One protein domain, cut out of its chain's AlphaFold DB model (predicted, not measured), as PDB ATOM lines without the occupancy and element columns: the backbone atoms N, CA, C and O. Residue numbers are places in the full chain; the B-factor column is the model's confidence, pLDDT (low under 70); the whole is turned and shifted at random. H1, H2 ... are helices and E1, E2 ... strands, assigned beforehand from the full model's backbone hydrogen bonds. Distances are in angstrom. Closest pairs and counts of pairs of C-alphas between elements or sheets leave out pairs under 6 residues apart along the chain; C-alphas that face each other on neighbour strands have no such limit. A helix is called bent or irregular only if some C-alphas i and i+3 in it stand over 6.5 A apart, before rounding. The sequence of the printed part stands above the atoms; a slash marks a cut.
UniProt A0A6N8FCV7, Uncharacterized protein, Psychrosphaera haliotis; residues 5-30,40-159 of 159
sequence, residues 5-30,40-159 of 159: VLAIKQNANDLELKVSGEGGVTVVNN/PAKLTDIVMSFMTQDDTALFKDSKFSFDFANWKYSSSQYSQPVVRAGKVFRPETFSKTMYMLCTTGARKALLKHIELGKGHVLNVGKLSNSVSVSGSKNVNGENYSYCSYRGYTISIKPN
ATOM      1  N   VAL A   5      37.646 -21.882 -34.222       95.19
ATOM      2  CA  VAL A   5      38.532 -22.560 -33.285       95.19
ATOM      3  C   VAL A   5      39.732 -21.665 -33.016       95.19
ATOM      4  O   VAL A   5      40.394 -21.191 -33.940       95.19
ATOM      5  N   LEU A   6      40.024 -21.468 -31.733       97.19
ATOM      6  CA  LEU A   6      41.275 -20.897 -31.261       97.19
ATOM      7  C   LEU A   6      42.112 -22.026 -30.663       97.19
ATOM      8  O   LEU A   6      41.843 -22.482 -29.554       97.19
ATOM      9  N   ALA A   7      43.114 -22.485 -31.403       96.94
ATOM     10  CA  ALA A   7      44.100 -23.408 -30.867       96.94
ATOM     11  C   ALA A   7      45.108 -22.616 -30.031       96.94
ATOM     12  O   ALA A   7      45.668 -21.630 -30.513       96.94
ATOM     13  N   ILE A   8      45.329 -23.048 -28.791       97.25
ATOM     14  CA  ILE A   8      46.302 -22.451 -27.877       97.25
ATOM     15  C   ILE A   8      47.332 -23.523 -27.548       97.25
ATOM     16  O   ILE A   8      46.988 -24.584 -27.027       97.25
ATOM     17  N   LYS A   9      48.593 -23.238 -27.849       96.75
ATOM     18  CA  LYS A   9      49.736 -24.060 -27.475       96.75
ATOM     19  C   LYS A   9      50.559 -23.288 -26.456       96.75
ATOM     20  O   LYS A   9      51.028 -22.186 -26.725       96.75
ATOM     21  N   GLN A  10      50.706 -23.871 -25.277       94.94
ATOM     22  CA  GLN A  10      51.514 -23.311 -24.206       94.94
ATOM     23  C   GLN A  10      52.940 -23.852 -24.312       94.94
ATOM     24  O   GLN A  10      53.127 -25.070 -24.311       94.94
ATOM     25  N   ASN A  11      53.934 -22.965 -24.371       90.38
ATOM     26  CA  ASN A  11      55.322 -23.332 -24.098       90.38
ATOM     27  C   ASN A  11      55.745 -22.754 -22.733       90.38
ATOM     28  O   ASN A  11      54.923 -22.217 -21.991       90.38
ATOM     29  N   ALA A  12      57.023 -22.893 -22.364       88.50
ATOM     30  CA  ALA A  12      57.502 -22.596 -21.011       88.50
ATOM     31  C   ALA A  12      57.130 -21.186 -20.504       88.50
ATOM     32  O   ALA A  12      56.717 -21.055 -19.358       88.50
ATOM     33  N   ASN A  13      57.249 -20.157 -21.354       89.94
ATOM     34  CA  ASN A  13      57.020 -18.748 -20.989       89.94
ATOM     35  C   ASN A  13      56.174 -17.968 -22.014       89.94
ATOM     36  O   ASN A  13      56.101 -16.741 -21.944       89.94
ATOM     37  N   ASP A  14      55.572 -18.643 -22.991       94.75
ATOM     38  CA  ASP A  14      54.769 -18.002 -24.031       94.75
ATOM     39  C   ASP A  14      53.555 -18.853 -24.433       94.75
ATOM     40  O   ASP A  14      53.456 -20.046 -24.125       94.75
ATOM     41  N   LEU A  15      52.593 -18.191 -25.078       96.12
ATOM     42  CA  LEU A  15      51.423 -18.827 -25.674       96.12
ATOM     43  C   LEU A  15      51.438 -18.571 -27.177       96.12
ATOM     44  O   LEU A  15      51.443 -17.420 -27.618       96.12
ATOM     45  N   GLU A  16      51.395 -19.641 -27.955       96.94
ATOM     46  CA  GLU A  16      51.135 -19.604 -29.389       96.94
ATOM     47  C   GLU A  16      49.636 -19.806 -29.618       96.94
ATOM     48  O   GLU A  16      49.040 -20.784 -29.162       96.94
ATOM     49  N   LEU A  17      49.015 -18.876 -30.330       97.50
ATOM     50  CA  LEU A  17      47.604 -18.899 -30.680       97.50
ATOM     51  C   LEU A  17      47.476 -19.059 -32.190       97.50
ATOM     52  O   LEU A  17      48.187 -18.393 -32.940       97.50
ATOM     53  N   LYS A  18      46.534 -19.888 -32.640       97.94
ATOM     54  CA  LYS A  18      46.190 -20.038 -34.057       97.94
ATOM     55  C   LYS A  18      44.682 -20.078 -34.246       97.94
ATOM     56  O   LYS A  18      43.990 -20.824 -33.555       97.94
ATOM     57  N   VAL A  19      44.185 -19.307 -35.207       97.06
ATOM     58  CA  VAL A  19      42.761 -19.277 -35.556       97.06
ATOM     59  C   VAL A  19      42.485 -20.167 -36.763       97.06
ATOM     60  O   VAL A  19      43.205 -20.139 -37.762       97.06
ATOM     61  N   SER A  20      41.414 -20.948 -36.679       94.06
ATOM     62  CA  SER A  20      40.866 -21.730 -37.787       94.06
ATOM     63  C   SER A  20      39.343 -21.639 -37.789       94.06
ATOM     64  O   SER A  20      38.730 -21.440 -36.744       94.06
ATOM     65  N   GLY A  21      38.733 -21.805 -38.953       89.94
ATOM     66  CA  GLY A  21      37.301 -21.703 -39.170       89.94
ATOM     67  C   GLY A  21      36.873 -20.471 -39.970       89.94
ATOM     68  O   GLY A  21      37.669 -19.663 -40.455       89.94
ATOM     69  N   GLU A  22      35.565 -20.343 -40.127       88.62
ATOM     70  CA  GLU A  22      34.932 -19.356 -41.008       88.62
ATOM     71  C   GLU A  22      34.787 -17.978 -40.352       88.62
ATOM     72  O   GLU A  22      34.672 -16.963 -41.038       88.62
ATOM     73  N   GLY A  23      34.792 -17.935 -39.019       89.69
ATOM     74  CA  GLY A  23      34.706 -16.701 -38.249       89.69
ATOM     75  C   GLY A  23      36.075 -16.128 -37.884       89.69
ATOM     76  O   GLY A  23      37.006 -16.061 -38.690       89.69
ATOM     77  N   GLY A  24      36.185 -15.662 -36.643       92.69
ATOM     78  CA  GLY A  24      37.411 -15.064 -36.140       92.69
ATOM     79  C   GLY A  24      37.371 -14.785 -34.647       92.69
ATOM     80  O   GLY A  24      36.339 -14.909 -33.987       92.69
ATOM     81  N   VAL A  25      38.524 -14.404 -34.117       95.94
ATOM     82  CA  VAL A  25      38.778 -14.192 -32.698       95.94
ATOM     83  C   VAL A  25      39.160 -12.741 -32.472       95.94
ATOM     84  O   VAL A  25      40.108 -12.230 -33.068       95.94
ATOM     85  N   THR A  26      38.431 -12.079 -31.579       94.44
ATOM     86  CA  THR A  26      38.743 -10.717 -31.144       94.44
ATOM     87  C   THR A  26      39.649 -10.766 -29.919       94.44
ATOM     88  O   THR A  26      39.262 -11.293 -28.879       94.44
ATOM     89  N   VAL A  27      40.831 -10.164 -30.021       93.75
ATOM     90  CA  VAL A  27      41.750  -9.947 -28.901       93.75
ATOM     91  C   VAL A  27      41.563  -8.525 -28.394       93.75
ATOM     92  O   VAL A  27      41.789  -7.559 -29.125       93.75
ATOM     93  N   VAL A  28      41.150  -8.397 -27.136       90.69
ATOM     94  CA  VAL A  28      40.923  -7.107 -26.481       90.69
ATOM     95  C   VAL A  28      42.007  -6.895 -25.437       90.69
ATOM     96  O   VAL A  28      42.043  -7.596 -24.429       90.69
ATOM     97  N   ASN A  29      42.882  -5.921 -25.678       82.25
ATOM     98  CA  ASN A  29      43.810  -5.440 -24.673       82.25
ATOM     99  C   ASN A  29      43.212  -4.222 -23.972       82.25
ATOM    100  O   ASN A  29      42.863  -3.219 -24.598       82.25
ATOM    101  N   ASN A  30      43.081  -4.346 -22.660       73.88
ATOM    102  CA  ASN A  30      42.468  -3.353 -21.811       73.88
ATOM    103  C   ASN A  30      43.333  -3.159 -20.565       73.88
ATOM    104  O   ASN A  30      43.078  -3.753 -19.519       73.88
ATOM    105  N   PRO A  40      28.247   5.487 -15.408       54.06
ATOM    106  CA  PRO A  40      28.487   4.884 -16.716       54.06
ATOM    107  C   PRO A  40      29.927   5.187 -17.143       54.06
ATOM    108  O   PRO A  40      30.247   6.297 -17.567       54.06
ATOM    109  N   ALA A  41      30.806   4.202 -16.958       57.91
ATOM    110  CA  ALA A  41      32.230   4.366 -17.158       57.91
ATOM    111  C   ALA A  41      32.484   4.737 -18.620       57.91
ATOM    112  O   ALA A  41      32.138   4.001 -19.545       57.91
ATOM    113  N   LYS A  42      33.090   5.905 -18.827       64.69
ATOM    114  CA  LYS A  42      33.728   6.242 -20.093       64.69
ATOM    115  C   LYS A  42      34.841   5.216 -20.300       64.69
ATOM    116  O   LYS A  42      35.817   5.217 -19.559       64.69
ATOM    117  N   LEU A  43      34.669   4.340 -21.282       74.69
ATOM    118  CA  LEU A  43      35.698   3.387 -21.674       74.69
ATOM    119  C   LEU A  43      36.511   4.036 -22.788       74.69
ATOM    120  O   LEU A  43      35.974   4.290 -23.867       74.69
ATOM    121  N   THR A  44      37.773   4.350 -22.534       74.81
ATOM    122  CA  THR A  44      38.698   4.822 -23.570       74.81
ATOM    123  C   THR A  44      39.852   3.858 -23.736       74.81
ATOM    124  O   THR A  44      40.062   2.978 -22.908       74.81
ATOM    125  N   ASP A  45      40.540   4.002 -24.866       72.62
ATOM    126  CA  ASP A  45      41.834   3.363 -25.107       72.62
ATOM    127  C   ASP A  45      41.805   1.826 -25.081       72.62
ATOM    128  O   ASP A  45      42.831   1.169 -24.924       72.62
ATOM    129  N   ILE A  46      40.631   1.234 -25.339       87.81
ATOM    130  CA  ILE A  46      40.511  -0.203 -25.588       87.81
ATOM    131  C   ILE A  46      41.195  -0.500 -26.917       87.81
ATOM    132  O   ILE A  46      40.741  -0.032 -27.965       87.81
ATOM    133  N   VAL A  47      42.251  -1.310 -26.889       90.38
ATOM    134  CA  VAL A  47      42.935  -1.754 -28.103       90.38
ATOM    135  C   VAL A  47      42.391  -3.115 -28.506       90.38
ATOM    136  O   VAL A  47      42.509  -4.100 -27.783       90.38
ATOM    137  N   MET A  48      41.805  -3.175 -29.691       93.31
ATOM    138  CA  MET A  48      41.196  -4.361 -30.261       93.31
ATOM    139  C   MET A  48      41.977  -4.826 -31.489       93.31
ATOM    140  O   MET A  48      42.368  -4.034 -32.352       93.31
ATOM    141  N   SER A  49      42.169  -6.135 -31.571       95.81
ATOM    142  CA  SER A  49      42.680  -6.836 -32.747       95.81
ATOM    143  C   SER A  49      41.721  -7.971 -33.095       95.81
ATOM    144  O   SER A  49      41.011  -8.469 -32.224       95.81
ATOM    145  N   PHE A  50      41.674  -8.368 -34.356       96.81
ATOM    146  CA  PHE A  50      40.814  -9.433 -34.847       96.81
ATOM    147  C   PHE A  50      41.605 -10.341 -35.775       96.81
ATOM    148  O   PHE A  50      42.235  -9.878 -36.729       96.81
ATOM    149  N   MET A  51      41.571 -11.626 -35.456       97.69
ATOM    150  CA  MET A  51      42.279 -12.695 -36.140       97.69
ATOM    151  C   MET A  51      41.261 -13.605 -36.815       97.69
ATOM    152  O   MET A  51      40.229 -13.918 -36.229       97.69
ATOM    153  N   THR A  52      41.549 -14.065 -38.021       96.50
ATOM    154  CA  THR A  52      40.709 -15.020 -38.753       96.50
ATOM    155  C   THR A  52      41.550 -16.192 -39.252       96.50
ATOM    156  O   THR A  52      42.709 -16.317 -38.868       96.50
ATOM    157  N   GLN A  53      40.976 -17.058 -40.091       95.81
ATOM    158  CA  GLN A  53      41.616 -18.254 -40.645       95.81
ATOM    159  C   GLN A  53      43.127 -18.100 -40.895       95.81
ATOM    160  O   GLN A  53      43.560 -17.171 -41.583       95.81
ATOM    161  N   ASP A  54      43.885 -19.054 -40.351       96.88
ATOM    162  CA  ASP A  54      45.345 -19.204 -40.416       96.88
ATOM    163  C   ASP A  54      46.174 -18.093 -39.762       96.88
ATOM    164  O   ASP A  54      47.401 -18.186 -39.780       96.88
ATOM    165  N   ASP A  55      45.555 -17.080 -39.154       98.19
ATOM    166  CA  ASP A  55      46.311 -16.102 -38.375       98.19
ATOM    167  C   ASP A  55      46.876 -16.743 -37.118       98.19
ATOM    168  O   ASP A  55      46.240 -17.587 -36.470       98.19
ATOM    169  N   THR A  56      48.057 -16.269 -36.741       98.06
ATOM    170  CA  THR A  56      48.715 -16.661 -35.506       98.06
ATOM    171  C   THR A  56      49.025 -15.449 -34.641       98.06
ATOM    172  O   THR A  56      49.110 -14.309 -35.106       98.06
ATOM    173  N   ALA A  57      49.145 -15.687 -33.341       97.62
ATOM    174  CA  ALA A  57      49.653 -14.695 -32.417       97.62
ATOM    175  C   ALA A  57      50.557 -15.354 -31.381       97.62
ATOM    176  O   ALA A  57      50.269 -16.447 -30.902       97.62
ATOM    177  N   LEU A  58      51.631 -14.662 -31.021       96.94
ATOM    178  CA  LEU A  58      52.502 -15.029 -29.915       96.94
ATOM    179  C   LEU A  58      52.226 -14.076 -28.757       96.94
ATOM    180  O   LEU A  58      52.382 -12.862 -28.908       96.94
ATOM    181  N   PHE A  59      51.828 -14.615 -27.610       94.94
ATOM    182  CA  PHE A  59      51.761 -13.867 -26.364       94.94
ATOM    183  C   PHE A  59      53.009 -14.139 -25.533       94.94
ATOM    184  O   PHE A  59      53.212 -15.255 -25.055       94.94
ATOM    185  N   LYS A  60      53.836 -13.110 -25.368       94.38
ATOM    186  CA  LYS A  60      55.101 -13.167 -24.634       94.38
ATOM    187  C   LYS A  60      55.380 -11.807 -23.998       94.38
ATOM    188  O   LYS A  60      55.045 -10.779 -24.585       94.38
ATOM    189  N   ASP A  61      55.945 -11.795 -22.792       91.31
ATOM    190  CA  ASP A  61      56.282 -10.566 -22.051       91.31
ATOM    191  C   ASP A  61      55.092  -9.585 -21.944       91.31
ATOM    192  O   ASP A  61      55.212  -8.379 -22.176       91.31
ATOM    193  N   SER A  62      53.907 -10.137 -21.654       87.44
ATOM    194  CA  SER A  62      52.628  -9.413 -21.550       87.44
ATOM    195  C   SER A  62      52.192  -8.674 -22.825       87.44
ATOM    196  O   SER A  62      51.376  -7.749 -22.763       87.44
ATOM    197  N   LYS A  63      52.704  -9.070 -23.994       87.88
ATOM    198  CA  LYS A  63      52.393  -8.454 -25.287       87.88
ATOM    199  C   LYS A  63      51.998  -9.505 -26.315       87.88
ATOM    200  O   LYS A  63      52.558 -10.594 -26.357       87.88
ATOM    201  N   PHE A  64      51.055  -9.139 -27.179       91.94
ATOM    202  CA  PHE A  64      50.729  -9.910 -28.375       91.94
ATOM    203  C   PHE A  64      51.555  -9.419 -29.564       91.94
ATOM    204  O   PHE A  64      51.522  -8.233 -29.905       91.94
ATOM    205  N   SER A  65      52.237 -10.345 -30.232       94.44
ATOM    206  CA  SER A  65      52.691 -10.186 -31.612       94.44
ATOM    207  C   SER A  65      51.729 -10.938 -32.522       94.44
ATOM    208  O   SER A  65      51.415 -12.090 -32.248       94.44
ATOM    209  N   PHE A  66      51.250 -10.293 -33.583       96.50
ATOM    210  CA  PHE A  66      50.316 -10.887 -34.539       96.50
ATOM    211  C   PHE A  66      51.041 -11.157 -35.849       96.50
ATOM    212  O   PHE A  66      51.700 -10.247 -36.364       96.50
ATOM    213  N   ASP A  67      50.864 -12.357 -36.384       97.19
ATOM    214  CA  ASP A  67      51.328 -12.749 -37.707       97.19
ATOM    215  C   ASP A  67      50.127 -13.215 -38.534       97.19
ATOM    216  O   ASP A  67      49.424 -14.170 -38.185       97.19
ATOM    217  N   PHE A  68      49.833 -12.456 -39.587       97.62
ATOM    218  CA  PHE A  68      48.659 -12.690 -40.413       97.62
ATOM    219  C   PHE A  68      48.991 -13.637 -41.555       97.62
ATOM    220  O   PHE A  68      50.080 -13.591 -42.123       97.62
ATOM    221  N   ALA A  69      48.018 -14.468 -41.920       97.31
ATOM    222  CA  ALA A  69      48.202 -15.482 -42.944       97.31
ATOM    223  C   ALA A  69      48.760 -14.899 -44.255       97.31
ATOM    224  O   ALA A  69      48.268 -13.887 -44.756       97.31
ATOM    225  N   ASN A  70      49.748 -15.576 -44.844       96.25
ATOM    226  CA  ASN A  70      50.496 -15.104 -46.017       96.25
ATOM    227  C   ASN A  70      49.655 -14.900 -47.293       96.25
ATOM    228  O   ASN A  70      50.089 -14.218 -48.216       96.25
ATOM    229  N   TRP A  71      48.462 -15.489 -47.357       95.31
ATOM    230  CA  TRP A  71      47.512 -15.303 -48.453       95.31
ATOM    231  C   TRP A  71      46.664 -14.032 -48.301       95.31
ATOM    232  O   TRP A  71      45.936 -13.665 -49.225       95.31
ATOM    233  N   LYS A  72      46.744 -13.345 -47.154       95.69
ATOM    234  CA  LYS A  72      46.119 -12.039 -46.933       95.69
ATOM    235  C   LYS A  72      47.079 -10.938 -47.359       95.69
ATOM    236  O   LYS A  72      48.267 -10.960 -47.057       95.69
ATOM    237  N   TYR A  73      46.536  -9.933 -48.021       91.88
ATOM    238  CA  TYR A  73      47.272  -8.775 -48.517       91.88
ATOM    239  C   TYR A  73      46.731  -7.501 -47.880       91.88
ATOM    240  O   TYR A  73      45.607  -7.467 -47.372       91.88
ATOM    241  N   SER A  74      47.541  -6.440 -47.883       88.44
ATOM    242  CA  SER A  74      47.116  -5.151 -47.335       88.44
ATOM    243  C   SER A  74      45.847  -4.674 -48.038       88.44
ATOM    244  O   SER A  74      45.772  -4.659 -49.268       88.44
ATOM    245  N   SER A  75      44.834  -4.326 -47.249       76.44
ATOM    246  CA  SER A  75      43.555  -3.883 -47.793       76.44
ATOM    247  C   SER A  75      43.712  -2.570 -48.568       76.44
ATOM    248  O   SER A  75      44.525  -1.709 -48.224       76.44
ATOM    249  N   SER A  76      42.914  -2.420 -49.627       67.25
ATOM    250  CA  SER A  76      42.945  -1.263 -50.524       67.25
ATOM    251  C   SER A  76      42.795   0.060 -49.761       67.25
ATOM    252  O   SER A  76      41.804   0.285 -49.066       67.25
ATOM    253  N   GLN A  77      43.767   0.964 -49.929       67.75
ATOM    254  CA  GLN A  77      43.706   2.329 -49.388       67.75
ATOM    255  C   GLN A  77      43.136   3.353 -50.380       67.75
ATOM    256  O   GLN A  77      43.093   4.540 -50.066       67.75
ATOM    257  N   TYR A  78      42.691   2.912 -51.563       65.88
ATOM    258  CA  TYR A  78      42.257   3.810 -52.636       65.88
ATOM    259  C   TYR A  78      41.007   4.624 -52.277       65.88
ATOM    260  O   TYR A  78      40.860   5.751 -52.741       65.88
ATOM    261  N   SER A  79      40.124   4.093 -51.425       71.00
ATOM    262  CA  SER A  79      38.970   4.827 -50.903       71.00
ATOM    263  C   SER A  79      39.072   4.995 -49.387       71.00
ATOM    264  O   SER A  79      39.335   4.046 -48.648       71.00
ATOM    265  N   GLN A  80      38.842   6.220 -48.907       81.94
ATOM    266  CA  GLN A  80      38.749   6.544 -47.479       81.94
ATOM    267  C   GLN A  80      37.317   6.976 -47.139       81.94
ATOM    268  O   GLN A  80      37.066   8.157 -46.890       81.94
ATOM    269  N   PRO A  81      36.342   6.051 -47.188       83.88
ATOM    270  CA  PRO A  81      34.954   6.404 -46.953       83.88
ATOM    271  C   PRO A  81      34.730   6.867 -45.511       83.88
ATOM    272  O   PRO A  81      35.450   6.508 -44.577       83.88
ATOM    273  N   VAL A  82      33.663   7.636 -45.321       85.75
ATOM    274  CA  VAL A  82      33.155   7.954 -43.988       85.75
ATOM    275  C   VAL A  82      32.381   6.743 -43.468       85.75
ATOM    276  O   VAL A  82      31.282   6.460 -43.933       85.75
ATOM    277  N   VAL A  83      32.936   6.042 -42.480       87.69
ATOM    278  CA  VAL A  83      32.300   4.859 -41.885       87.69
ATOM    279  C   VAL A  83      31.425   5.280 -40.701       87.69
ATOM    280  O   VAL A  83      31.920   5.799 -39.695       87.69
ATOM    281  N   ARG A  84      30.106   5.084 -40.816       87.81
ATOM    282  CA  ARG A  84      29.130   5.389 -39.758       87.81
ATOM    283  C   ARG A  84      28.086   4.291 -39.642       87.81
ATOM    284  O   ARG A  84      27.653   3.753 -40.654       87.81
ATOM    285  N   ALA A  85      27.642   4.016 -38.422       88.50
ATOM    286  CA  ALA A  85      26.567   3.060 -38.175       88.50
ATOM    287  C   ALA A  85      25.673   3.497 -37.010       88.50
ATOM    288  O   ALA A  85      26.144   4.095 -36.044       88.50
ATOM    289  N   GLY A  86      24.379   3.187 -37.096       86.94
ATOM    290  CA  GLY A  86      23.417   3.308 -35.998       86.94
ATOM    291  C   GLY A  86      23.010   1.928 -35.479       86.94
ATOM    292  O   GLY A  86      23.137   0.952 -36.205       86.94
ATOM    293  N   LYS A  87      22.490   1.837 -34.249       85.94
ATOM    294  CA  LYS A  87      22.112   0.568 -33.586       85.94
ATOM    295  C   LYS A  87      23.286  -0.422 -33.469       85.94
ATOM    296  O   LYS A  87      23.110  -1.622 -33.657       85.94
ATOM    297  N   VAL A  88      24.475   0.084 -33.127       84.12
ATOM    298  CA  VAL A  88      25.736  -0.683 -33.172       84.12
ATOM    299  C   VAL A  88      25.747  -1.989 -32.371       84.12
ATOM    300  O   VAL A  88      26.397  -2.932 -32.800       84.12
ATOM    301  N   PHE A  89      25.006  -2.097 -31.265       82.56
ATOM    302  CA  PHE A  89      24.969  -3.328 -30.461       82.56
ATOM    303  C   PHE A  89      24.171  -4.478 -31.095       82.56
ATOM    304  O   PHE A  89      24.099  -5.561 -30.524       82.56
ATOM    305  N   ARG A  90      23.608  -4.289 -32.295       84.12
ATOM    306  CA  ARG A  90      23.155  -5.416 -33.115       84.12
ATOM    307  C   ARG A  90      24.385  -6.149 -33.668       84.12
ATOM    308  O   ARG A  90      25.185  -5.491 -34.340       84.12
ATOM    309  N   PRO A  91      24.526  -7.475 -33.467       74.56
ATOM    310  CA  PRO A  91      25.738  -8.219 -33.829       74.56
ATOM    311  C   PRO A  91      26.227  -7.963 -35.258       74.56
ATOM    312  O   PRO A  91      27.397  -7.657 -35.477       74.56
ATOM    313  N   GLU A  92      25.311  -7.978 -36.227       85.25
ATOM    314  CA  GLU A  92      25.645  -7.731 -37.632       85.25
ATOM    315  C   GLU A  92      26.131  -6.310 -37.911       85.25
ATOM    316  O   GLU A  92      26.910  -6.084 -38.829       85.25
ATOM    317  N   THR A  93      25.635  -5.322 -37.167       88.56
ATOM    318  CA  THR A  93      25.956  -3.918 -37.438       88.56
ATOM    319  C   THR A  93      27.392  -3.622 -37.046       88.56
ATOM    320  O   THR A  93      28.131  -3.019 -37.827       88.56
ATOM    321  N   PHE A  94      27.804  -4.073 -35.861       89.00
ATOM    322  CA  PHE A  94      29.186  -3.936 -35.430       89.00
ATOM    323  C   PHE A  94      30.125  -4.682 -36.379       89.00
ATOM    324  O   PHE A  94      31.029  -4.062 -36.937       89.00
ATOM    325  N   SER A  95      29.870  -5.968 -36.648       88.75
ATOM    326  CA  SER A  95      30.749  -6.780 -37.498       88.75
ATOM    327  C   SER A  95      30.875  -6.223 -38.920       88.75
ATOM    328  O   SER A  95      31.996  -6.055 -39.399       88.75
ATOM    329  N   LYS A  96      29.769  -5.819 -39.564       90.12
ATOM    330  CA  LYS A  96      29.784  -5.180 -40.897       90.12
ATOM    331  C   LYS A  96      30.578  -3.872 -40.900       90.12
ATOM    332  O   LYS A  96      31.343  -3.618 -41.828       90.12
ATOM    333  N   THR A  97      30.435  -3.052 -39.859       91.94
ATOM    334  CA  THR A  97      31.152  -1.768 -39.761       91.94
ATOM    335  C   THR A  97      32.650  -1.975 -39.560       91.94
ATOM    336  O   THR A  97      33.461  -1.304 -40.197       91.94
ATOM    337  N   MET A  98      33.029  -2.930 -38.710       92.62
ATOM    338  CA  MET A  98      34.428  -3.289 -38.485       92.62
ATOM    339  C   MET A  98      35.059  -3.907 -39.732       92.62
ATOM    340  O   MET A  98      36.188  -3.558 -40.073       92.62
ATOM    341  N   TYR A  99      34.318  -4.756 -40.449       91.94
ATOM    342  CA  TYR A  99      34.743  -5.311 -41.731       91.94
ATOM    343  C   TYR A  99      34.989  -4.204 -42.761       91.94
ATOM    344  O   TYR A  99      36.059  -4.162 -43.355       91.94
ATOM    345  N   MET A 100      34.064  -3.249 -42.902       91.44
ATOM    346  CA  MET A 100      34.236  -2.089 -43.786       91.44
ATOM    347  C   MET A 100      35.448  -1.238 -43.395       91.44
ATOM    348  O   MET A 100      36.214  -0.808 -44.253       91.44
ATOM    349  N   LEU A 101      35.662  -1.003 -42.098       92.38
ATOM    350  CA  LEU A 101      36.848  -0.292 -41.622       92.38
ATOM    351  C   LEU A 101      38.135  -1.078 -41.921       92.38
ATOM    352  O   LEU A 101      39.179  -0.476 -42.150       92.38
ATOM    353  N   CYS A 102      38.079  -2.408 -41.912       93.06
ATOM    354  CA  CYS A 102      39.201  -3.289 -42.215       93.06
ATOM    355  C   CYS A 102      39.542  -3.325 -43.709       93.06
ATOM    356  O   CYS A 102      40.708  -3.168 -44.055       93.06
ATOM    357  N   THR A 103      38.546  -3.421 -44.586       91.31
ATOM    358  CA  THR A 103      38.745  -3.582 -46.035       91.31
ATOM    359  C   THR A 103      38.907  -2.269 -46.810       91.31
ATOM    360  O   THR A 103      39.128  -2.303 -48.019       91.31
ATOM    361  N   THR A 104      38.826  -1.117 -46.138       89.12
ATOM    362  CA  THR A 104      38.948   0.217 -46.753       89.12
ATOM    363  C   THR A 104      40.077   1.048 -46.136       89.12
ATOM    364  O   THR A 104      40.583   0.764 -45.043       89.12
ATOM    365  N   GLY A 105      40.431   2.150 -46.801       84.31
ATOM    366  CA  GLY A 105      41.389   3.144 -46.312       84.31
ATOM    367  C   GLY A 105      40.857   4.042 -45.188       84.31
ATOM    368  O   GLY A 105      41.581   4.926 -44.724       84.31
ATOM    369  N   ALA A 106      39.615   3.853 -44.726       89.44
ATOM    370  CA  ALA A 106      39.054   4.646 -43.639       89.44
ATOM    371  C   ALA A 106      39.909   4.525 -42.363       89.44
ATOM    372  O   ALA A 106      40.288   3.436 -41.936       89.44
ATOM    373  N   ARG A 107      40.217   5.663 -41.730       90.12
ATOM    374  CA  ARG A 107      41.022   5.713 -40.490       90.12
ATOM    375  C   ARG A 107      40.187   5.663 -39.216       90.12
ATOM    376  O   ARG A 107      40.722   5.381 -38.146       90.12
ATOM    377  N   LYS A 108      38.893   5.960 -39.328       91.62
ATOM    378  CA  LYS A 108      37.965   6.024 -38.203       91.62
ATOM    379  C   LYS A 108      36.557   5.612 -38.609       91.62
ATOM    380  O   LYS A 108      36.156   5.824 -39.752       91.62
ATOM    381  N   ALA A 109      35.806   5.107 -37.641       91.88
ATOM    382  CA  ALA A 109      34.377   4.874 -37.738       91.88
ATOM    383  C   ALA A 109      33.655   5.501 -36.541       91.88
ATOM    384  O   ALA A 109      34.144   5.450 -35.410       91.88
ATOM    385  N   LEU A 110      32.482   6.084 -36.791       90.75
ATOM    386  CA  LEU A 110      31.597   6.597 -35.745       90.75
ATOM    387  C   LEU A 110      30.348   5.725 -35.672       90.75
ATOM    388  O   LEU A 110      29.509   5.760 -36.574       90.75
ATOM    389  N   LEU A 111      30.195   4.986 -34.583       89.75
ATOM    390  CA  LEU A 111      29.049   4.123 -34.362       89.75
ATOM    391  C   LEU A 111      28.196   4.686 -33.229       89.75
ATOM    392  O   LEU A 111      28.707   5.181 -32.228       89.75
ATOM    393  N   LYS A 112      26.880   4.638 -33.394       88.75
ATOM    394  CA  LYS A 112      25.919   5.139 -32.416       88.75
ATOM    395  C   LYS A 112      24.945   4.038 -32.035       88.75
ATOM    396  O   LYS A 112      24.506   3.254 -32.876       88.75
ATOM    397  N   HIS A 113      24.546   4.017 -30.778       85.12
ATOM    398  CA  HIS A 113      23.380   3.284 -30.310       85.12
ATOM    399  C   HIS A 113      22.564   4.229 -29.435       85.12
ATOM    400  O   HIS A 113      23.116   4.842 -28.531       85.12
ATOM    401  N   ILE A 114      21.283   4.400 -29.753       81.50
ATOM    402  CA  ILE A 114      20.363   5.272 -29.020       81.50
ATOM    403  C   ILE A 114      19.094   4.459 -28.797       81.50
ATOM    404  O   ILE A 114      18.517   3.956 -29.765       81.50
ATOM    405  N   GLU A 115      18.677   4.342 -27.544       76.12
ATOM    406  CA  GLU A 115      17.474   3.636 -27.122       76.12
ATOM    407  C   GLU A 115      16.832   4.390 -25.949       76.12
ATOM    408  O   GLU A 115      17.486   4.699 -24.955       76.12
ATOM    409  N   LEU A 116      15.550   4.748 -26.089       70.88
ATOM    410  CA  LEU A 116      14.762   5.435 -25.051       70.88
ATOM    411  C   LEU A 116      15.438   6.699 -24.469       70.88
ATOM    412  O   LEU A 116      15.412   6.940 -23.265       70.88
ATOM    413  N   GLY A 117      16.078   7.504 -25.325       69.69
ATOM    414  CA  GLY A 117      16.729   8.762 -24.930       69.69
ATOM    415  C   GLY A 117      18.083   8.601 -24.230       69.69
ATOM    416  O   GLY A 117      18.743   9.601 -23.964       69.69
ATOM    417  N   LYS A 118      18.533   7.365 -23.984       74.88
ATOM    418  CA  LYS A 118      19.894   7.050 -23.538       74.88
ATOM    419  C   LYS A 118      20.674   6.488 -24.718       74.88
ATOM    420  O   LYS A 118      20.132   5.767 -25.554       74.88
ATOM    421  N   GLY A 119      21.949   6.824 -24.825       79.56
ATOM    422  CA  GLY A 119      22.743   6.334 -25.938       79.56
ATOM    423  C   GLY A 119      24.217   6.237 -25.633       79.56
ATOM    424  O   GLY A 119      24.711   6.759 -24.638       79.56
ATOM    425  N   HIS A 120      24.913   5.563 -26.533       84.06
ATOM    426  CA  HIS A 120      26.354   5.458 -26.548       84.06
ATOM    427  C   HIS A 120      26.871   5.836 -27.929       84.06
ATOM    428  O   HIS A 120      26.343   5.408 -28.963       84.06
ATOM    429  N   VAL A 121      27.939   6.621 -27.937       87.19
ATOM    430  CA  VAL A 121      28.758   6.873 -29.113       87.19
ATOM    431  C   VAL A 121      30.043   6.079 -28.967       87.19
ATOM    432  O   VAL A 121      30.795   6.252 -28.008       87.19
ATOM    433  N   LEU A 122      30.294   5.219 -29.944       89.38
ATOM    434  CA  LEU A 122      31.521   4.461 -30.088       89.38
ATOM    435  C   LEU A 122      32.345   5.120 -31.191       89.38
ATOM    436  O   LEU A 122      31.896   5.263 -32.329       89.38
ATOM    437  N   ASN A 123      33.560   5.518 -30.852       90.44
ATOM    438  CA  ASN A 123      34.556   5.956 -31.814       90.44
ATOM    439  C   ASN A 123      35.554   4.825 -31.988       90.44
ATOM    440  O   ASN A 123      36.189   4.418 -31.016       90.44
ATOM    441  N   VAL A 124      35.685   4.337 -33.217       93.00
ATOM    442  CA  VAL A 124      36.720   3.371 -33.579       93.00
ATOM    443  C   VAL A 124      37.768   4.100 -34.402       93.00
ATOM    444  O   VAL A 124      37.432   4.806 -35.351       93.00
ATOM    445  N   GLY A 125      39.029   3.948 -34.028       92.44
ATOM    446  CA  GLY A 125      40.181   4.532 -34.708       92.44
ATOM    447  C   GLY A 125      41.227   3.473 -35.021       92.44
ATOM    448  O   GLY A 125      41.215   2.387 -34.448       92.44
ATOM    449  N   LYS A 126      42.133   3.790 -35.938       92.44
ATOM    450  CA  LYS A 126      43.304   2.972 -36.259       92.44
ATOM    451  C   LYS A 126      44.548   3.602 -35.628       92.44
ATOM    452  O   LYS A 126      44.818   4.773 -35.895       92.44
ATOM    453  N   LEU A 127      45.311   2.848 -34.829       91.56
ATOM    454  CA  LEU A 127      46.628   3.297 -34.355       91.56
ATOM    455  C   LEU A 127      47.577   3.547 -35.538       91.56
ATOM    456  O   LEU A 127      47.387   3.004 -36.630       91.56
ATOM    457  N   SER A 128      48.630   4.336 -35.329       89.06
ATOM    458  CA  SER A 128      49.639   4.621 -36.363       89.06
ATOM    459  C   SER A 128      50.333   3.359 -36.888       89.06
ATOM    460  O   SER A 128      50.614   3.269 -38.079       89.06
ATOM    461  N   ASN A 129      50.544   2.366 -36.021       90.00
ATOM    462  CA  ASN A 129      51.126   1.058 -36.335       90.00
ATOM    463  C   ASN A 129      50.078  -0.043 -36.591       90.00
ATOM    464  O   ASN A 129      50.415  -1.232 -36.603       90.00
ATOM    465  N   SER A 130      48.805   0.332 -36.748       93.06
ATOM    466  CA  SER A 130      47.749  -0.618 -37.094       93.06
ATOM    467  C   SER A 130      48.011  -1.256 -38.455       93.06
ATOM    468  O   SER A 130      48.591  -0.652 -39.360       93.06
ATOM    469  N   VAL A 131      47.560  -2.494 -38.596       94.19
ATOM    470  CA  VAL A 131      47.622  -3.235 -39.857       94.19
ATOM    471  C   VAL A 131      46.238  -3.801 -40.121       94.19
ATOM    472  O   VAL A 131      45.593  -4.288 -39.193       94.19
ATOM    473  N   SER A 132      45.804  -3.727 -41.375       95.62
ATOM    474  CA  SER A 132      44.594  -4.370 -41.887       95.62
ATOM    475  C   SER A 132      44.985  -5.177 -43.118       95.62
ATOM    476  O   SER A 132      45.616  -4.637 -44.035       95.62
ATOM    477  N   VAL A 133      44.635  -6.456 -43.126       95.50
ATOM    478  CA  VAL A 133      44.851  -7.345 -44.266       95.50
ATOM    479  C   VAL A 133      43.582  -8.119 -44.565       95.50
ATOM    480  O   VAL A 133      42.809  -8.457 -43.668       95.50
ATOM    481  N   SER A 134      43.368  -8.416 -45.834       95.00
ATOM    482  CA  SER A 134      42.200  -9.142 -46.306       95.00
ATOM    483  C   SER A 134      42.589 -10.134 -47.385       95.00
ATOM    484  O   SER A 134      43.605  -9.976 -48.056       95.00
ATOM    485  N   GLY A 135      41.755 -11.140 -47.570       93.81
ATOM    486  CA  GLY A 135      41.894 -12.110 -48.643       93.81
ATOM    487  C   GLY A 135      40.699 -13.046 -48.653       93.81
ATOM    488  O   GLY A 135      39.835 -12.972 -47.775       93.81
ATOM    489  N   SER A 136      40.678 -13.957 -49.613       93.38
ATOM    490  CA  SER A 136      39.650 -14.986 -49.694       93.38
ATOM    491  C   SER A 136      40.301 -16.357 -49.737       93.38
ATOM    492  O   SER A 136      41.378 -16.517 -50.312       93.38
ATOM    493  N   LYS A 137      39.649 -17.343 -49.128       91.88
ATOM    494  CA  LYS A 137      40.124 -18.723 -49.102       91.88
ATOM    495  C   LYS A 137      38.957 -19.670 -49.331       91.88
ATOM    496  O   LYS A 137      37.870 -19.448 -48.800       91.88
ATOM    497  N   ASN A 138      39.198 -20.720 -50.109       88.62
ATOM    498  CA  ASN A 138      38.264 -21.829 -50.206       88.62
ATOM    499  C   ASN A 138      38.440 -22.746 -48.988       88.62
ATOM    500  O   ASN A 138      39.547 -23.227 -48.731       88.62
ATOM    501  N   VAL A 139      37.367 -22.960 -48.234       81.75
ATOM    502  CA  VAL A 139      37.316 -23.876 -47.093       81.75
ATOM    503  C   VAL A 139      36.147 -24.820 -47.345       81.75
ATOM    504  O   VAL A 139      35.012 -24.378 -47.479       81.75
ATOM    505  N   ASN A 140      36.426 -26.119 -47.462       82.44
ATOM    506  CA  ASN A 140      35.417 -27.159 -47.703       82.44
ATOM    507  C   ASN A 140      34.509 -26.906 -48.929       82.44
ATOM    508  O   ASN A 140      33.334 -27.257 -48.913       82.44
ATOM    509  N   GLY A 141      35.046 -26.308 -49.998       84.06
ATOM    510  CA  GLY A 141      34.298 -26.022 -51.227       84.06
ATOM    511  C   GLY A 141      33.610 -24.656 -51.247       84.06
ATOM    512  O   GLY A 141      33.223 -24.204 -52.323       84.06
ATOM    513  N   GLU A 142      33.547 -23.941 -50.123       88.75
ATOM    514  CA  GLU A 142      32.972 -22.597 -50.043       88.75
ATOM    515  C   GLU A 142      34.057 -21.517 -49.987       88.75
ATOM    516  O   GLU A 142      35.094 -21.668 -49.341       88.75
ATOM    517  N   ASN A 143      33.831 -20.403 -50.686       90.19
ATOM    518  CA  ASN A 143      34.755 -19.272 -50.685       90.19
ATOM    519  C   ASN A 143      34.383 -18.286 -49.580       90.19
ATOM    520  O   ASN A 143      33.377 -17.581 -49.677       90.19
ATOM    521  N   TYR A 144      35.250 -18.166 -48.579       91.19
ATOM    522  CA  TYR A 144      35.096 -17.201 -47.497       91.19
ATOM    523  C   TYR A 144      36.005 -16.004 -47.715       91.19
ATOM    524  O   TYR A 144      37.162 -16.139 -48.119       91.19
ATOM    525  N   SER A 145      35.474 -14.817 -47.432       92.12
ATOM    526  CA  SER A 145      36.237 -13.572 -47.442       92.12
ATOM    527  C   SER A 145      36.561 -13.160 -46.019       92.12
ATOM    528  O   SER A 145      35.674 -13.005 -45.182       92.12
ATOM    529  N   TYR A 146      37.839 -12.931 -45.765       94.25
ATOM    530  CA  TYR A 146      38.367 -12.655 -44.444       94.25
ATOM    531  C   TYR A 146      38.988 -11.266 -44.386       94.25
ATOM    532  O   TYR A 146      39.587 -10.793 -45.354       94.25
ATOM    533  N   CYS A 147      38.885 -10.634 -43.220       94.94
ATOM    534  CA  CYS A 147      39.654  -9.444 -42.902       94.94
ATOM    535  C   CYS A 147      40.181  -9.547 -41.476       94.94
ATOM    536  O   CYS A 147      39.407  -9.797 -40.552       94.94
ATOM    537  N   SER A 148      41.479  -9.335 -41.323       97.00
ATOM    538  CA  SER A 148      42.195  -9.377 -40.054       97.00
ATOM    539  C   SER A 148      42.820  -8.021 -39.791       97.00
ATOM    540  O   SER A 148      43.279  -7.339 -40.713       97.00
ATOM    541  N   TYR A 149      42.842  -7.608 -38.531       96.38
ATOM    542  CA  TYR A 149      43.440  -6.335 -38.163       96.38
ATOM    543  C   TYR A 149      44.044  -6.360 -36.771       96.38
ATOM    544  O   TYR A 149      43.627  -7.115 -35.896       96.38
ATOM    545  N   ARG A 150      45.011  -5.475 -36.540       95.50
ATOM    546  CA  ARG A 150      45.550  -5.201 -35.205       95.50
ATOM    547  C   ARG A 150      45.583  -3.712 -34.919       95.50
ATOM    548  O   ARG A 150      45.769  -2.904 -35.831       95.50
ATOM    549  N   GLY A 151      45.464  -3.368 -33.640       93.50
ATOM    550  CA  GLY A 151      45.681  -2.000 -33.170       93.50
ATOM    551  C   GLY A 151      44.550  -1.039 -33.527       93.50
ATOM    552  O   GLY A 151      44.811   0.088 -33.947       93.50
ATOM    553  N   TYR A 152      43.295  -1.470 -33.410       94.25
ATOM    554  CA  TYR A 152      42.156  -0.557 -33.491       94.25
ATOM    555  C   TYR A 152      41.813  -0.060 -32.093       94.25
ATOM    556  O   TYR A 152      41.720  -0.850 -31.166       94.25
ATOM    557  N   THR A 153      41.605   1.239 -31.932       92.44
ATOM    558  CA  THR A 153      41.203   1.838 -30.657       92.44
ATOM    559  C   THR A 153      39.696   1.983 -30.606       92.44
ATOM    560  O   THR A 153      39.113   2.501 -31.558       92.44
ATOM    561  N   ILE A 154      39.071   1.624 -29.491       89.75
ATOM    562  CA  ILE A 154      37.651   1.865 -29.244       89.75
ATOM    563  C   ILE A 154      37.507   2.803 -28.052       89.75
ATOM    564  O   ILE A 154      38.085   2.591 -26.990       89.75
ATOM    565  N   SER A 155      36.705   3.847 -28.234       87.31
ATOM    566  CA  SER A 155      36.272   4.739 -27.162       87.31
ATOM    567  C   SER A 155      34.756   4.802 -27.117       87.31
ATOM    568  O   SER A 155      34.125   5.144 -28.116       87.31
ATOM    569  N   ILE A 156      34.177   4.522 -25.957       86.12
ATOM    570  CA  ILE A 156      32.740   4.496 -25.703       86.12
ATOM    571  C   ILE A 156      32.402   5.634 -24.746       86.12
ATOM    572  O   ILE A 156      32.968   5.746 -23.657       86.12
ATOM    573  N   LYS A 157      31.475   6.493 -25.160       84.31
ATOM    574  CA  LYS A 157      30.978   7.611 -24.354       84.31
ATOM    575  C   LYS A 157      29.452   7.572 -24.320       84.31
ATOM    576  O   LYS A 157      28.862   7.228 -25.346       84.31
ATOM    577  N   PRO A 158      28.806   7.915 -23.194       81.12
ATOM    578  CA  PRO A 158      27.387   8.251 -23.200       81.12
ATOM    579  C   PRO A 158      27.110   9.350 -24.238       81.12
ATOM    580  O   PRO A 158      27.950  10.234 -24.430       81.12
ATOM    581  N   ASN A 159      25.989   9.234 -24.946       70.44
ATOM    582  CA  ASN A 159      25.490  10.243 -25.881       70.44
ATOM    583  C   ASN A 159      24.615  11.265 -25.165       70.44
ATOM    584  O   ASN A 159      23.834  10.828 -24.293       70.44
TER     585      ASN A 159
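This is residues 5 to 30 and 40 to 159 of the 159 residues of an uncharacterized protein of Psychrosphaera haliotis (UniProt A0A6N8FCV7). A twisted sheet of six strands curls round one helix, H1, and a smaller sheet of four strands, E1, E2, E5 and E6, packs partly face to face on it, a sandwich of two sheets with strands crossed at 61 degrees. The two longest strands, E9 and E10, both bent, run side by side through the large sheet. The printed part has 146 residues with ten named strands and one named helix, in the order E1 to E7, H1, E8 to E10, and is mostly strand. The large sheet runs E3 E4 E10 E9 E8 E7, mixed; the small one runs E1 E2 E5 E6, all antiparallel. The whole is compact, with a radius of gyration of the C-alphas of 16.1 A and spans of 49 by 36 by 28 A.

Start at E1, residues 5 to 10, a hairpin with E2, residues 15 to 21; N 7 and O 18 are within hydrogen-bond range at 2.9 A. Next find E3, residues 24 to 29, antiparallel to E4, residues 43 to 52, with N 27 and O 49 at 2.8 A. The closest C-alphas of E2 and E4, those of Val 19 and Thr 52, are 5.7 A apart. E5, residues 56 to 60, is antiparallel to E2, with N 17 and O 57 at 2.8 A, and forms a hairpin with E6, residues 63 to 67, with N 58 and O 65 at 2.9 A. E7, residues 83 to 86, H1, residues 91 to 103, and E8, residues 108 to 115, make a strand-helix-strand unit, two parallel neighbour strands with a helix between, its crossover right-handed; N 112 and O 85 are 2.8 A apart. E8, E9, residues 118 to 139, and E10, residues 142 to 158, form a meander, each strand the antiparallel neighbour of the one before, with N 111 and O 122 at 2.8 A and N 133 and O 148 at 2.9 A. E10 is also antiparallel to E4, with N 48 and O 152 at 2.8 A. H1 is on one face of the large sheet, two layers; its closest C-alphas to E9 are Cys 102 and Ser 132, 5.5 A. Each O i to N i+4 pair in H1 is within hydrogen-bond range.

Find C-alpha 5, where E1 begins, at (38.532, -22.560, -33.285). H1 runs 18.4 A from C-alpha 91 at (25.738, -8.219, -33.829). E4 spans 25.6 A and E8 23.4 A. E9 spans 42.6 A and bends by 96 degrees at residue 129; E10 spans 41.3 A, bends by 77 degrees at residue 151 and ends at C-alpha 158, (27.387, 8.251, -23.200).

The C-alphas farthest apart, those of Ala 12 and Gly 117, are 51.6 A apart. Residues 31 to 39 are not printed, and C-alphas 30 and 40 lie 17.0 A apart across this cut. The link from E6 to E7 is long, 15 residues. Look for pLDDT under 70 at residues 40 to 42, 76 to 78 and 117.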